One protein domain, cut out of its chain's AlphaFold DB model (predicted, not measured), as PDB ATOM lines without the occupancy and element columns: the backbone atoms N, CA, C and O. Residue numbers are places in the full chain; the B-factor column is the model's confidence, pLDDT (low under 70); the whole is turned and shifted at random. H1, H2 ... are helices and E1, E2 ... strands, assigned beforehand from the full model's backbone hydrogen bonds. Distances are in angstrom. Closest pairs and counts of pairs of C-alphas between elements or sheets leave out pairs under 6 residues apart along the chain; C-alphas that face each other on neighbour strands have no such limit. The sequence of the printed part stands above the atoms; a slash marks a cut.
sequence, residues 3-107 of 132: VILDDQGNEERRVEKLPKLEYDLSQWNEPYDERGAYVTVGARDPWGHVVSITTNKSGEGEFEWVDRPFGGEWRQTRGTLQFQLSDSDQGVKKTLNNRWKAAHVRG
ATOM      1  N   VAL A   3     -39.482  17.901  51.338       97.31
ATOM      2  CA  VAL A   3     -40.093  17.176  50.225       97.31
ATOM      3  C   VAL A   3     -39.123  17.211  49.050       97.31
ATOM      4  O   VAL A   3     -38.584  18.270  48.713       97.31
ATOM      5  N   ILE A   4     -38.880  16.044  48.468       97.44
ATOM      6  CA  ILE A   4     -38.118  15.852  47.241       97.44
ATOM      7  C   ILE A   4     -39.117  15.706  46.100       97.44
ATOM      8  O   ILE A   4     -40.045  14.900  46.196       97.44
ATOM      9  N   LEU A   5     -38.927  16.507  45.059       96.81
ATOM     10  CA  LEU A   5     -39.745  16.520  43.859       96.81
ATOM     11  C   LEU A   5     -39.042  15.785  42.719       96.81
ATOM     12  O   LEU A   5     -37.824  15.917  42.563       96.81
ATOM     13  N   ASP A   6     -39.823  15.078  41.908       95.50
ATOM     14  CA  ASP A   6     -39.363  14.524  40.636       95.50
ATOM     15  C   ASP A   6     -39.103  15.636  39.594       95.50
ATOM     16  O   ASP A   6     -39.320  16.829  39.836       95.50
ATOM     17  N   ASP A   7     -38.644  15.250  38.401       92.81
ATOM     18  CA  ASP A   7     -38.368  16.184  37.298       92.81
ATOM     19  C   ASP A   7     -39.633  16.870  36.741       92.81
ATOM     20  O   ASP A   7     -39.540  17.869  36.027       92.81
ATOM     21  N   GLN A   8     -40.821  16.346  37.055       93.81
ATOM     22  CA  GLN A   8     -42.118  16.917  36.681       93.81
ATOM     23  C   GLN A   8     -42.664  17.866  37.759       93.81
ATOM     24  O   GLN A   8     -43.670  18.539  37.536       93.81
ATOM     25  N   GLY A   9     -41.991  17.957  38.908       92.94
ATOM     26  CA  GLY A   9     -42.400  18.774  40.041       92.94
ATOM     27  C   GLY A   9     -43.405  18.096  40.973       92.94
ATOM     28  O   GLY A   9     -43.973  18.784  41.819       92.94
ATOM     29  N   ASN A  10     -43.633  16.787  40.855       94.25
ATOM     30  CA  ASN A  10     -44.489  16.042  41.776       94.25
ATOM     31  C   ASN A  10     -43.703  15.588  43.003       94.25
ATOM     32  O   ASN A  10     -42.506  15.327  42.927       94.25
ATOM     33  N   GLU A  11     -44.389  15.433  44.136       96.00
ATOM     34  CA  GLU A  11     -43.789  14.837  45.327       96.00
ATOM     35  C   GLU A  11     -43.356  13.393  45.052       96.00
ATOM     36  O   GLU A  11     -44.180  12.517  44.800       96.00
ATOM     37  N   GLU A  12     -42.053  13.147  45.159       95.88
ATOM     38  CA  GLU A  12     -41.465  11.814  45.047       95.88
ATOM     39  C   GLU A  12     -41.188  11.222  46.439       95.88
ATOM     40  O   GLU A  12     -41.362  10.021  46.671       95.88
ATOM     41  N   ARG A  13     -40.735  12.055  47.395       95.56
ATOM     42  CA  ARG A  13     -40.291  11.576  48.717       95.56
ATOM     43  C   ARG A  13     -40.289  12.646  49.800       95.56
ATOM     44  O   ARG A  13     -40.134  13.828  49.522       95.56
ATOM     45  N   ARG A  14     -40.294  12.212  51.067       97.00
ATOM     46  CA  ARG A  14     -40.004  13.052  52.240       97.00
ATOM     47  C   ARG A  14     -38.771  12.578  52.991       97.00
ATOM     48  O   ARG A  14     -38.573  11.379  53.176       97.00
ATOM     49  N   VAL A  15     -37.944  13.520  53.440       96.75
ATOM     50  CA  VAL A  15     -36.709  13.236  54.185       96.75
ATOM     51  C   VAL A  15     -36.497  14.219  55.331       96.75
ATOM     52  O   VAL A  15     -36.801  15.404  55.225       96.75
ATOM     53  N   GLU A  16     -35.912  13.754  56.435       97.06
ATOM     54  CA  GLU A  16     -35.515  14.645  57.539       97.06
ATOM     55  C   GLU A  16     -34.239  15.429  57.233       97.06
ATOM     56  O   GLU A  16     -34.047  16.555  57.691       97.06
ATOM     57  N   LYS A  17     -33.358  14.840  56.422       97.06
ATOM     58  CA  LYS A  17     -32.084  15.429  56.024       97.06
ATOM     59  C   LYS A  17     -31.878  15.234  54.532       97.06
ATOM     60  O   LYS A  17     -32.107  14.147  54.010       97.06
ATOM     61  N   LEU A  18     -31.401  16.286  53.873       96.44
ATOM     62  CA  LEU A  18     -31.069  16.235  52.454       96.44
ATOM     63  C   LEU A  18     -29.932  15.234  52.188       96.44
ATOM     64  O   LEU A  18     -28.999  15.137  52.999       96.44
ATOM     65  N   PRO A  19     -29.994  14.503  51.064       95.38
ATOM     66  CA  PRO A  19     -28.965  13.555  50.687       95.38
ATOM     67  C   PRO A  19     -27.649  14.274  50.384       95.38
ATOM     68  O   PRO A  19     -27.596  15.476  50.107       95.38
ATOM     69  N   LYS A  20     -26.563  13.504  50.406       96.62
ATOM     70  CA  LYS A  20     -25.295  13.949  49.838       96.62
ATOM     71  C   LYS A  20     -25.335  13.702  48.333       96.62
ATOM     72  O   LYS A  20     -25.647  12.592  47.917       96.62
ATOM     73  N   LEU A  21     -24.989  14.721  47.553       98.19
ATOM     74  CA  LEU A  21     -24.861  14.597  46.106       98.19
ATOM     75  C   LEU A  21     -23.503  13.993  45.734       98.19
ATOM     76  O   LEU A  21     -22.481  14.274  46.374       98.19
ATOM     77  N   GLU A  22     -23.511  13.183  44.685       98.50
ATOM     78  CA  GLU A  22     -22.328  12.802  43.926       98.50
ATOM     79  C   GLU A  22     -22.061  13.876  42.866       98.50
ATOM     80  O   GLU A  22     -23.000  14.400  42.272       98.50
ATOM     81  N   TYR A  23     -20.796  14.239  42.660       98.56
ATOM     82  CA  TYR A  23     -20.411  15.327  41.763       98.56
ATOM     83  C   TYR A  23     -19.457  14.814  40.694       98.56
ATOM     84  O   TYR A  23     -18.439  14.211  41.033       98.56
ATOM     85  N   ASP A  24     -19.744  15.150  39.442       98.38
ATOM     86  CA  ASP A  24     -18.828  14.972  38.323       98.38
ATOM     87  C   ASP A  24     -18.303  16.341  37.884       98.38
ATOM     88  O   ASP A  24     -19.037  17.164  37.330       98.38
ATOM     89  N   LEU A  25     -17.031  16.588  38.198       98.19
ATOM     90  CA  LEU A  25     -16.296  17.797  37.823       98.19
ATOM     91  C   LEU A  25     -15.150  17.489  36.850       98.19
ATOM     92  O   LEU A  25     -14.266  18.322  36.675       98.19
ATOM     93  N   SER A  26     -15.123  16.288  36.266       97.62
ATOM     94  CA  SER A  26     -13.985  15.785  35.487       97.62
ATOM     95  C   SER A  26     -13.555  16.755  34.384       97.62
ATOM     96  O   SER A  26     -12.408  17.192  34.389       97.62
ATOM     97  N   GLN A  27     -14.492  17.191  33.538       97.56
ATOM     98  CA  GLN A  27     -14.219  18.138  32.446       97.56
ATOM     99  C   GLN A  27     -13.752  19.516  32.937       97.56
ATOM    100  O   GLN A  27     -13.017  20.216  32.249       97.56
ATOM    101  N   TRP A  28     -14.174  19.940  34.132       97.19
ATOM    102  CA  TRP A  28     -13.705  21.197  34.719       97.19
ATOM    103  C   TRP A  28     -12.298  21.064  35.299       97.19
ATOM    104  O   TRP A  28     -11.525  22.015  35.274       97.19
ATOM    105  N   ASN A  29     -11.936  19.883  35.783       96.75
ATOM    106  CA  ASN A  29     -10.631  19.637  36.387       96.75
ATOM    107  C   ASN A  29      -9.549  19.274  35.360       96.75
ATOM    108  O   ASN A  29      -8.375  19.185  35.722       96.75
ATOM    109  N   GLU A  30      -9.915  19.115  34.087       96.38
ATOM    110  CA  GLU A  30      -8.958  19.034  32.986       96.38
ATOM    111  C   GLU A  30      -8.110  20.318  32.898       96.38
ATOM    112  O   GLU A  30      -8.629  21.427  33.122       96.38
ATOM    113  N   PRO A  31      -6.811  20.202  32.550       95.56
ATOM    114  CA  PRO A  31      -5.974  21.353  32.237       95.56
ATOM    115  C   PRO A  31      -6.652  22.244  31.200       95.56
ATOM    116  O   PRO A  31      -7.251  21.737  30.253       95.56
ATOM    117  N   TYR A  32      -6.535  23.568  31.354       93.69
ATOM    118  CA  TYR A  32      -7.248  24.515  30.491       93.69
ATOM    119  C   TYR A  32      -7.070  24.171  29.013       93.69
ATOM    120  O   TYR A  32      -8.061  24.016  28.317       93.69
ATOM    121  N   ASP A  33      -5.844  23.950  28.538       95.44
ATOM    122  CA  ASP A  33      -5.573  23.668  27.123       95.44
ATOM    123  C   ASP A  33      -6.222  22.373  26.607       95.44
ATOM    124  O   ASP A  33      -6.585  22.315  25.433       95.44
ATOM    125  N   GLU A  34      -6.484  21.405  27.484       95.81
ATOM    126  CA  GLU A  34      -7.092  20.108  27.155       95.81
ATOM    127  C   GLU A  34      -8.629  20.137  27.179       95.81
ATOM    128  O   GLU A  34      -9.262  19.331  26.498       95.81
ATOM    129  N   ARG A  35      -9.238  21.111  27.872       95.12
ATOM    130  CA  ARG A  35     -10.700  21.249  27.940       95.12
ATOM    131  C   ARG A  35     -11.327  21.461  26.564       95.12
ATOM    132  O   ARG A  35     -10.856  22.291  25.769       95.12
ATOM    133  N   GLY A  36     -12.469  20.808  26.346       95.00
ATOM    134  CA  GLY A  36     -13.360  21.070  25.216       95.00
ATOM    135  C   GLY A  36     -13.903  22.506  25.190       95.00
ATOM    136  O   GLY A  36     -13.822  23.252  26.166       95.00
ATOM    137  N   ALA A  37     -14.481  22.911  24.053       96.06
ATOM    138  CA  ALA A  37     -15.071  24.249  23.894       96.06
ATOM    139  C   ALA A  37     -16.242  24.503  24.861       96.06
ATOM    140  O   ALA A  37     -16.448  25.638  25.300       96.06
ATOM    141  N   TYR A  38     -16.968  23.435  25.195       97.31
ATOM    142  CA  TYR A  38     -18.067  23.418  26.148       97.31
ATOM    143  C   TYR A  38     -17.741  22.420  27.246       97.31
ATOM    144  O   TYR A  38     -17.412  21.272  26.955       97.31
ATOM    145  N   VAL A  39     -17.809  22.883  28.489       97.69
ATOM    146  CA  VAL A  39     -17.446  22.105  29.670       97.69
ATOM    147  C   VAL A  39     -18.700  21.874  30.488       97.69
ATOM    148  O   VAL A  39     -19.353  22.835  30.897       97.69
ATOM    149  N   THR A  40     -19.030  20.610  30.724       98.19
ATOM    150  CA  THR A  40     -20.186  20.194  31.513       98.19
ATOM    151  C   THR A  40     -19.737  19.648  32.860       98.19
ATOM    152  O   THR A  40     -18.899  18.754  32.942       98.19
ATOM    153  N   VAL A  41     -20.348  20.161  33.924       98.50
ATOM    154  CA  VAL A  41     -20.244  19.618  35.283       98.50
ATOM    155  C   VAL A  41     -21.619  19.203  35.774       98.50
ATOM    156  O   VAL A  41     -22.628  19.807  35.401       98.50
ATOM    157  N   GLY A  42     -21.671  18.180  36.620       98.44
ATOM    158  CA  GLY A  42     -22.926  17.579  37.055       98.44
ATOM    159  C   GLY A  42     -22.956  17.226  38.532       98.44
ATOM    160  O   GLY A  42     -21.928  17.018  39.176       98.44
ATOM    161  N   ALA A  43     -24.168  17.146  39.068       98.44
ATOM    162  CA  ALA A  43     -24.441  16.524  40.348       98.44
ATOM    163  C   ALA A  43     -25.611  15.553  40.210       98.44
ATOM    164  O   ALA A  43     -26.579  15.838  39.503       98.44
ATOM    165  N   ARG A  44     -25.515  14.426  40.910       98.12
ATOM    166  CA  ARG A  44     -26.546  13.396  40.968       98.12
ATOM    167  C   ARG A  44     -26.871  13.081  42.421       98.12
ATOM    168  O   ARG A  44     -25.968  12.983  43.254       98.12
ATOM    169  N   ASP A  45     -28.150  12.927  42.730       97.06
ATOM    170  CA  ASP A  45     -28.575  12.429  44.034       97.06
ATOM    171  C   ASP A  45     -28.715  10.889  44.054       97.06
ATOM    172  O   ASP A  45     -28.689  10.241  43.007       97.06
ATOM    173  N   PRO A  46     -28.864  10.258  45.232       96.44
ATOM    174  CA  PRO A  46     -29.006   8.804  45.331       96.44
ATOM    175  C   PRO A  46     -30.259   8.220  44.660       96.44
ATOM    176  O   PRO A  46     -30.366   6.999  44.565       96.44
ATOM    177  N   TRP A  47     -31.212   9.059  44.250       94.19
ATOM    178  CA  TRP A  47     -32.475   8.644  43.637       94.19
ATOM    179  C   TRP A  47     -32.457   8.779  42.112       94.19
ATOM    180  O   TRP A  47     -33.315   8.217  41.443       94.19
ATOM    181  N   GLY A  48     -31.425   9.418  41.559       94.12
ATOM    182  CA  GLY A  48     -31.198   9.515  40.123       94.12
ATOM    183  C   GLY A  48     -31.515  10.882  39.530       94.12
ATOM    184  O   GLY A  48     -31.306  11.044  38.330       94.12
ATOM    185  N   HIS A  49     -31.929  11.871  40.329       95.25
ATOM    186  CA  HIS A  49     -32.111  13.235  39.835       95.25
ATOM    187  C   HIS A  49     -30.752  13.839  39.487       95.25
ATOM    188  O   HIS A  49     -29.807  13.788  40.287       95.25
ATOM    189  N   VAL A  50     -30.649  14.413  38.288       96.25
ATOM    190  CA  VAL A  50     -29.407  14.982  37.761       96.25
ATOM    191  C   VAL A  50     -29.601  16.459  37.478       96.25
ATOM    192  O   VAL A  50     -30.514  16.855  36.764       96.25
ATOM    193  N   VAL A  51     -28.668  17.271  37.966       97.69
ATOM    194  CA  VAL A  51     -28.507  18.649  37.506       97.69
ATOM    195  C   VAL A  51     -27.142  18.818  36.872       97.69
ATOM    196  O   VAL A  51     -26.149  18.261  37.344       97.69
ATOM    197  N   SER A  52     -27.078  19.626  35.825       97.75
ATOM    198  CA  SER A  52     -25.831  19.954  35.149       97.75
ATOM    199  C   SER A  52     -25.723  21.448  34.878       97.75
ATOM    200  O   SER A  52     -26.693  22.210  34.970       97.75
ATOM    201  N   ILE A  53     -24.495  21.873  34.610       98.25
ATOM    202  CA  ILE A  53     -24.149  23.203  34.124       98.25
ATOM    203  C   ILE A  53     -23.186  22.986  32.971       98.25
ATOM    204  O   ILE A  53     -22.165  22.326  33.164       98.25
ATOM    205  N   THR A  54     -23.488  23.562  31.813       98.38
ATOM    206  CA  THR A  54     -22.534  23.634  30.709       98.38
ATOM    207  C   THR A  54     -22.124  25.080  30.496       98.38
ATOM    208  O   THR A  54     -22.976  25.955  30.334       98.38
ATOM    209  N   THR A  55     -20.822  25.337  30.492       98.31
ATOM    210  CA  THR A  55     -20.234  26.658  30.231       98.31
ATOM    211  C   THR A  55     -19.335  26.612  29.010       98.31
ATOM    212  O   THR A  55     -19.030  25.533  28.497       98.31
ATOM    213  N   ASN A  56     -18.842  27.768  28.564       97.25
ATOM    214  CA  ASN A  56     -17.682  27.755  27.681       97.25
ATOM    215  C   ASN A  56     -16.436  27.231  28.433       97.25
ATOM    216  O   ASN A  56     -16.442  27.057  29.658       97.25
ATOM    217  N   LYS A  57     -15.348  27.012  27.693       96.38
ATOM    218  CA  LYS A  57     -14.041  26.565  28.206       96.38
ATOM    219  C   LYS A  57     -13.496  27.379  29.396       96.38
ATOM    220  O   LYS A  57     -12.812  26.824  30.258       96.38
ATOM    221  N   SER A  58     -13.811  28.673  29.454       96.06
ATOM    222  CA  SER A  58     -13.391  29.608  30.510       96.06
ATOM    223  C   SER A  58     -14.350  29.664  31.709       96.06
ATOM    224  O   SER A  58     -14.126  30.438  32.635       96.06
ATOM    225  N   GLY A  59     -15.421  28.866  31.720       97.06
ATOM    226  CA  GLY A  59     -16.427  28.912  32.786       97.06
ATOM    227  C   GLY A  59     -17.440  30.048  32.640       97.06
ATOM    228  O   GLY A  59     -18.247  30.256  33.541       97.06
ATOM    229  N   GLU A  60     -17.419  30.783  31.530       97.75
ATOM    230  CA  GLU A  60     -18.298  31.926  31.288       97.75
ATOM    231  C   GLU A  60     -19.537  31.507  30.494       97.75
ATOM    232  O   GLU A  60     -19.473  30.705  29.554       97.75
ATOM    233  N   GLY A  61     -20.663  32.138  30.819       98.06
ATOM    234  CA  GLY A  61     -21.940  31.894  30.163       98.06
ATOM    235  C   GLY A  61     -22.504  30.508  30.465       98.06
ATOM    236  O   GLY A  61     -21.823  29.620  30.969       98.06
ATOM    237  N   GLU A  62     -23.782  30.329  30.163       98.19
ATOM    238  CA  GLU A  62     -24.461  29.048  30.335       98.19
ATOM    239  C   GLU A  62     -25.048  28.595  29.002       98.19
ATOM    240  O   GLU A  62     -25.597  29.414  28.260       98.19
ATOM    241  N   PHE A  63     -24.900  27.307  28.699       98.25
ATOM    242  CA  PHE A  63     -25.267  26.716  27.419       98.25
ATOM    243  C   PHE A  63     -26.128  25.472  27.615       98.25
ATOM    244  O   PHE A  63     -25.941  24.708  28.559       98.25
ATOM    245  N   GLU A  64     -27.045  25.249  26.684       97.12
ATOM    246  CA  GLU A  64     -27.856  24.039  26.584       97.12
ATOM    247  C   GLU A  64     -27.689  23.416  25.198       97.12
ATOM    248  O   GLU A  64     -27.479  24.127  24.211       97.12
ATOM    249  N   TRP A  65     -27.749  22.088  25.119       96.19
ATOM    250  CA  TRP A  65     -27.752  21.395  23.837       96.19
ATOM    251  C   TRP A  65     -29.174  21.375  23.290       96.19
ATOM    252  O   TRP A  65     -30.100  20.948  23.978       96.19
ATOM    253  N   VAL A  66     -29.342  21.830  22.053       96.19
ATOM    254  CA  VAL A  66     -30.622  21.819  21.350       96.19
ATOM    255  C   VAL A  66     -30.504  20.878  20.166       96.19
ATOM    256  O   VAL A  66     -29.765  21.154  19.218       96.19
ATOM    257  N   ASP A  67     -31.255  19.779  20.202       95.00
ATOM    258  CA  ASP A  67     -31.350  18.865  19.070       95.00
ATOM    259  C   ASP A  67     -32.065  19.538  17.893       95.00
ATOM    260  O   ASP A  67     -33.137  20.132  18.040       95.00
ATOM    261  N   ARG A  68     -31.483  19.426  16.695       92.00
ATOM    262  CA  ARG A  68     -32.130  19.826  15.440       92.00
ATOM    263  C   ARG A  68     -32.158  18.648  14.458       92.00
ATOM    264  O   ARG A  68     -31.381  17.704  14.600       92.00
ATOM    265  N   PRO A  69     -33.014  18.696  13.415       92.00
ATOM    266  CA  PRO A  69     -33.194  17.576  12.483       92.00
ATOM    267  C   PRO A  69     -31.925  17.082  11.766       92.00
ATOM    268  O   PRO A  69     -31.906  15.953  11.289       92.00
ATOM    269  N   PHE A  70     -30.874  17.906  11.676       88.56
ATOM    270  CA  PHE A  70     -29.627  17.590  10.964       88.56
ATOM    271  C   PHE A  70     -28.387  17.607  11.874       88.56
ATOM    272  O   PHE A  70     -27.265  17.745  11.390       88.56
ATOM    273  N   GLY A  71     -28.590  17.487  13.187       89.19
ATOM    274  CA  GLY A  71     -27.558  17.618  14.218       89.19
ATOM    275  C   GLY A  71     -27.994  18.604  15.296       89.19
ATOM    276  O   GLY A  71     -28.898  19.399  15.070       89.19
ATOM    277  N   GLY A  72     -27.387  18.547  16.477       92.81
ATOM    278  CA  GLY A  72     -27.660  19.523  17.529       92.81
ATOM    279  C   GLY A  72     -26.631  20.647  17.571       92.81
ATOM    280  O   GLY A  72     -25.589  20.600  16.913       92.81
ATOM    281  N   GLU A  73     -26.947  21.676  18.342       94.81
ATOM    282  CA  GLU A  73     -26.059  22.807  18.585       94.81
ATOM    283  C   GLU A  73     -26.124  23.251  20.047       94.81
ATOM    284  O   GLU A  73     -27.130  23.066  20.730       94.81
ATOM    285  N   TRP A  74     -25.052  23.888  20.515       95.44
ATOM    286  CA  TRP A  74     -25.045  24.555  21.811       95.44
ATOM    287  C   TRP A  74     -25.658  25.946  21.692       95.44
ATOM    288  O   TRP A  74     -25.144  26.805  20.972       95.44
ATOM    289  N   ARG A  75     -26.727  26.191  22.446       96.44
ATOM    290  CA  ARG A  75     -27.387  27.491  22.540       96.44
ATOM    291  C   ARG A  75     -27.070  28.145  23.875       96.44
ATOM    292  O   ARG A  75     -27.198  27.526  24.923       96.44
ATOM    293  N   GLN A  76     -26.680  29.416  23.840       97.62
ATOM    294  CA  GLN A  76     -26.448  30.185  25.058       97.62
ATOM    295  C   GLN A  76     -27.782  30.560  25.718       97.62
ATOM    296  O   GLN A  76     -28.611  31.234  25.105       97.62
ATOM    297  N   THR A  77     -27.967  30.157  26.974       97.19
ATOM    298  CA  THR A  77     -29.129  30.499  27.808       97.19
ATOM    299  C   THR A  77     -28.841  31.691  28.716       97.19
ATOM    300  O   THR A  77     -29.748  32.459  29.036       97.19
ATOM    301  N   ARG A  78     -27.570  31.900  29.093       97.38
ATOM    302  CA  ARG A  78     -27.111  33.077  29.848       97.38
ATOM    303  C   ARG A  78     -25.811  33.626  29.283       97.38
ATOM    304  O   ARG A  78     -24.878  32.874  29.000       97.38
ATOM    305  N   GLY A  79     -25.756  34.951  29.157       95.69
ATOM    306  CA  GLY A  79     -24.608  35.691  28.631       95.69
ATOM    307  C   GLY A  79     -23.326  35.477  29.445       95.69
ATOM    308  O   GLY A  79     -23.383  35.179  30.637       95.69
ATOM    309  N   THR A  80     -22.164  35.706  28.831       93.44
ATOM    310  CA  THR A  80     -20.844  35.569  29.486       93.44
ATOM    311  C   THR A  80     -20.654  36.523  30.666       93.44
ATOM    312  O   THR A  80     -19.978  36.188  31.625       93.44
ATOM    313  N   LEU A  81     -21.325  37.680  30.654       94.44
ATOM    314  CA  LEU A  81     -21.344  38.621  31.783       94.44
ATOM    315  C   LEU A  81     -22.422  38.298  32.835       94.44
ATOM    316  O   LEU A  81     -22.494  38.958  33.868       94.44
ATOM    317  N   GLN A  82     -23.300  37.329  32.567       97.00
ATOM    318  CA  GLN A  82     -24.444  36.988  33.423       97.00
ATOM    319  C   GLN A  82     -24.212  35.725  34.254       97.00
ATOM    320  O   GLN A  82     -24.943  35.486  35.222       97.00
ATOM    321  N   PHE A  83     -23.255  34.889  33.861       97.50
ATOM    322  CA  PHE A  83     -22.916  33.660  34.557       97.50
ATOM    323  C   PHE A  83     -21.418  33.390  34.474       97.50
ATOM    324  O   PHE A  83     -20.845  33.414  33.389       97.50
ATOM    325  N   GLN A  84     -20.830  33.091  35.630       97.50
ATOM    326  CA  GLN A  84     -19.459  32.634  35.771       97.50
ATOM    327  C   GLN A  84     -19.450  31.439  36.717       97.50
ATOM    328  O   GLN A  84     -19.946  31.523  37.848       97.50
ATOM    329  N   LEU A  85     -18.876  30.331  36.265       97.25
ATOM    330  CA  LEU A  85     -18.592  29.186  37.107       97.25
ATOM    331  C   LEU A  85     -17.369  29.484  37.981       97.25
ATOM    332  O   LEU A  85     -16.425  30.143  37.554       97.25
ATOM    333  N   SER A  86     -17.400  29.027  39.233       97.00
ATOM    334  CA  SER A  86     -16.278  29.230  40.152       97.00
ATOM    335  C   SER A  86     -15.062  28.411  39.725       97.00
ATOM    336  O   SER A  86     -15.200  27.239  39.396       97.00
ATOM    337  N   ASP A  87     -13.869  28.984  39.878       93.19
ATOM    338  CA  ASP A  87     -12.606  28.271  39.652       93.19
ATOM    339  C   ASP A  87     -12.320  27.177  40.689       93.19
ATOM    340  O   ASP A  87     -11.504  26.292  40.455       93.19
ATOM    341  N   SER A  88     -12.992  27.214  41.844       97.19
ATOM    342  CA  SER A  88     -12.795  26.233  42.915       97.19
ATOM    343  C   SER A  88     -13.845  25.123  42.877       97.19
ATOM    344  O   SER A  88     -15.043  25.410  42.821       97.19
ATOM    345  N   ASP A  89     -13.429  23.865  43.062       98.06
ATOM    346  CA  ASP A  89     -14.334  22.713  43.192       98.06
ATOM    347  C   ASP A  89     -15.454  22.951  44.205       98.06
ATOM    348  O   ASP A  89     -16.606  22.586  43.982       98.06
ATOM    349  N   GLN A  90     -15.131  23.561  45.349       98.06
ATOM    350  CA  GLN A  90     -16.122  23.841  46.384       98.06
ATOM    351  C   GLN A  90     -17.171  24.850  45.903       98.06
ATOM    352  O   GLN A  90     -18.358  24.686  46.195       98.06
ATOM    353  N   GLY A  91     -16.752  25.871  45.154       98.25
ATOM    354  CA  GLY A  91     -17.652  26.831  44.527       98.25
ATOM    355  C   GLY A  91     -18.553  26.169  43.486       98.25
ATOM    356  O   GLY A  91     -19.767  26.358  43.537       98.25
ATOM    357  N   VAL A  92     -17.995  25.318  42.619       98.31
ATOM    358  CA  VAL A  92     -18.770  24.556  41.622       98.31
ATOM    359  C   VAL A  92     -19.805  23.653  42.297       98.31
ATOM    360  O   VAL A  92     -20.995  23.715  41.979       98.31
ATOM    361  N   LYS A  93     -19.388  22.877  43.307       98.56
ATOM    362  CA  LYS A  93     -20.275  21.996  44.092       98.56
ATOM    363  C   LYS A  93     -21.396  22.771  44.774       98.56
ATOM    364  O   LYS A  93     -22.528  22.290  44.829       98.56
ATOM    365  N   LYS A  94     -21.109  23.972  45.288       98.25
ATOM    366  CA  LYS A  94     -22.120  24.851  45.890       98.25
ATOM    367  C   LYS A  94     -23.149  25.305  44.855       98.25
ATOM    368  O   LYS A  94     -24.342  25.246  45.147       98.25
ATOM    369  N   THR A  95     -22.713  25.711  43.663       98.19
ATOM    370  CA  THR A  95     -23.615  26.111  42.571       98.19
ATOM    371  C   THR A  95     -24.519  24.956  42.142       98.19
ATOM    372  O   THR A  95     -25.736  25.130  42.088       98.19
ATOM    373  N   LEU A  96     -23.955  23.761  41.936       98.50
ATOM    374  CA  LEU A  96     -24.718  22.552  41.605       98.50
ATOM    375  C   LEU A  96     -25.721  22.179  42.705       98.50
ATOM    376  O   LEU A  96     -26.884  21.917  42.418       98.50
ATOM    377  N   ASN A  97     -25.308  22.223  43.974       98.12
ATOM    378  CA  ASN A  97     -26.197  21.942  45.103       98.12
ATOM    379  C   ASN A  97     -27.367  22.934  45.177       98.12
ATOM    380  O   ASN A  97     -28.502  22.543  45.428       98.12
ATOM    381  N   ASN A  98     -27.108  24.223  44.947       98.00
ATOM    382  CA  ASN A  98     -28.163  25.233  44.926       98.00
ATOM    383  C   ASN A  98     -29.140  25.004  43.767       98.00
ATOM    384  O   ASN A  98     -30.344  25.142  43.964       98.00
ATOM    385  N   ARG A  99     -28.635  24.614  42.591       97.69
ATOM    386  CA  ARG A  99     -29.468  24.262  41.435       97.69
ATOM    387  C   ARG A  99     -30.345  23.045  41.721       97.69
ATOM    388  O   ARG A  99     -31.550  23.120  41.508       97.69
ATOM    389  N   TRP A 100     -29.766  21.983  42.279       98.12
ATOM    390  CA  TRP A 100     -30.508  20.786  42.683       98.12
ATOM    391  C   TRP A 100     -31.599  21.114  43.707       98.12
ATOM    392  O   TRP A 100     -32.747  20.728  43.522       98.12
ATOM    393  N   LYS A 101     -31.291  21.909  44.740       97.75
ATOM    394  CA  LYS A 101     -32.295  22.340  45.725       97.75
ATOM    395  C   LYS A 101     -33.425  23.156  45.101       97.75
ATOM    396  O   LYS A 101     -34.581  22.951  45.452       97.75
ATOM    397  N   ALA A 102     -33.100  24.080  44.199       96.81
ATOM    398  CA  ALA A 102     -34.104  24.905  43.533       96.81
ATOM    399  C   ALA A 102     -35.066  24.056  42.685       96.81
ATOM    400  O   ALA A 102     -36.277  24.272  42.738       96.81
ATOM    401  N   ALA A 103     -34.540  23.066  41.964       96.19
ATOM    402  CA  ALA A 103     -35.341  22.165  41.145       96.19
ATOM    403  C   ALA A 103     -36.166  21.183  41.995       96.19
ATOM    404  O   ALA A 103     -37.382  21.131  41.847       96.19
ATOM    405  N   HIS A 104     -35.532  20.489  42.943       97.38
ATOM    406  CA  HIS A 104     -36.091  19.264  43.527       97.38
ATOM    407  C   HIS A 104     -36.455  19.352  45.008       97.38
ATOM    408  O   HIS A 104     -36.917  18.363  45.557       97.38
ATOM    409  N   VAL A 105     -36.224  20.463  45.713       97.31
ATOM    410  CA  VAL A 105     -36.426  20.503  47.175       97.31
ATOM    411  C   VAL A 105     -37.442  21.560  47.576       97.31
ATOM    412  O   VAL A 105     -37.325  22.728  47.200       97.31
ATOM    413  N   ARG A 106     -38.405  21.170  48.414       97.50
ATOM    414  CA  ARG A 106     -39.349  22.076  49.087       97.50
ATOM    415  C   ARG A 106     -39.380  21.819  50.593       97.50
ATOM    416  O   ARG A 106     -39.038  20.731  51.063       97.50
ATOM    417  N   GLY A 107     -39.766  22.837  51.360       96.69
ATOM    418  CA  GLY A 107     -40.155  22.650  52.757       96.69
ATOM    419  C   GLY A 107     -41.463  21.864  52.818       96.69
ATOM    420  O   GLY A 107     -42.343  22.111  52.000       96.69
TER     421      GLY A 107
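AT A GLANCE: This is residues 3 to 107 of the 132 residues of an uncharacterized protein of Bifidobacterium sp. DSM 109957 (UniProt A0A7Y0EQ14). The long helix H2 crosses one face of a three-stranded sheet, E3, E4 and E5, as two layers, a helix over one face of a sheet. A small second sheet, E2, E1 and E8, sits at the end of H2 where the printed part finishes, and near the far end of the first sheet the hairpin E6 and E7 follows E5, with residues 67 to 72 at its tip sticking out. The printed part has 105 residues, with two named helices and eight named strands in the order E1 E2 E3 H1 E4 E5 E6 E7 H2 E8; its class is mixed, helices and strands. The sheets run E2 - E1 - E8, E3 - E4 - E5 and E6 - E7, all antiparallel. The whole is only just compact, close to loose, with a radius of gyration of the C-alphas of 15.0 A and spans of 43 by 36 by 23 A.

HOW THE PARTS SIT: E1, residues 3 to 5, and E2, residues 11 to 15, form a hairpin; N 4 and O 13 are 2.8 A apart, within hydrogen-bond range. E3, residues 22 to 24, is apart from E2. H1, residues 26 to 29, comes closest to E4, residues 38 to 44, at the C-alphas of Gln 27 and Val 39, 5.8 A apart. E3 and E4 are antiparallel, with N 22 and O 44 at 2.9 A. E4 forms a hairpin with E5, residues 50 to 56, with N 41 and O 53 at 2.9 A. The closest C-alphas of E5 and E6, residues 62 to 68, are those of Thr 55 and Glu 62, 4.9 A. E6 and E7, residues 71 to 78, form a hairpin, with N 64 and O 75 at 2.9 A; E5 and E7 are near each other. H2, residues 89 to 104, is on the sheet E3 E4 E5 at a height of 8.3 A, over E4 and E5, and runs only just across the strands, at 60.2 degrees to E4 on the local plane. Its closest C-alphas to E5 are Trp 100 and Val 51, 5.9 A. H1 is on the same face, and only just apart from H2 at 8.3 A. E8, residues 105 to 107, is antiparallel to E1, with N 3 and O 106 at 2.9 A. In H2 each O i to N i+4 pair is within hydrogen-bond range; H1 is too short for one.

IN THESE COORDINATES: E1 begins at C-alpha 3, (-40.093, 17.176, 50.225). E2 measures 11.5 A, E4 19.8 A, E5 20.1 A, E6 19.1 A and E7 22.0 A from first to last C-alpha. H2 runs 22.0 A from C-alpha 89, (-14.334, 22.713, 43.192). E8 ends at C-alpha 107, (-40.155, 22.650, 52.757).

THE WHOLE: The C-alphas of Glu 16 and Phe 70 are the two farthest apart, 47.0 A. The printed part has no cut, and none of its links is long. Mean pLDDT of the printed part is 96.5, and no printed residue is under 70.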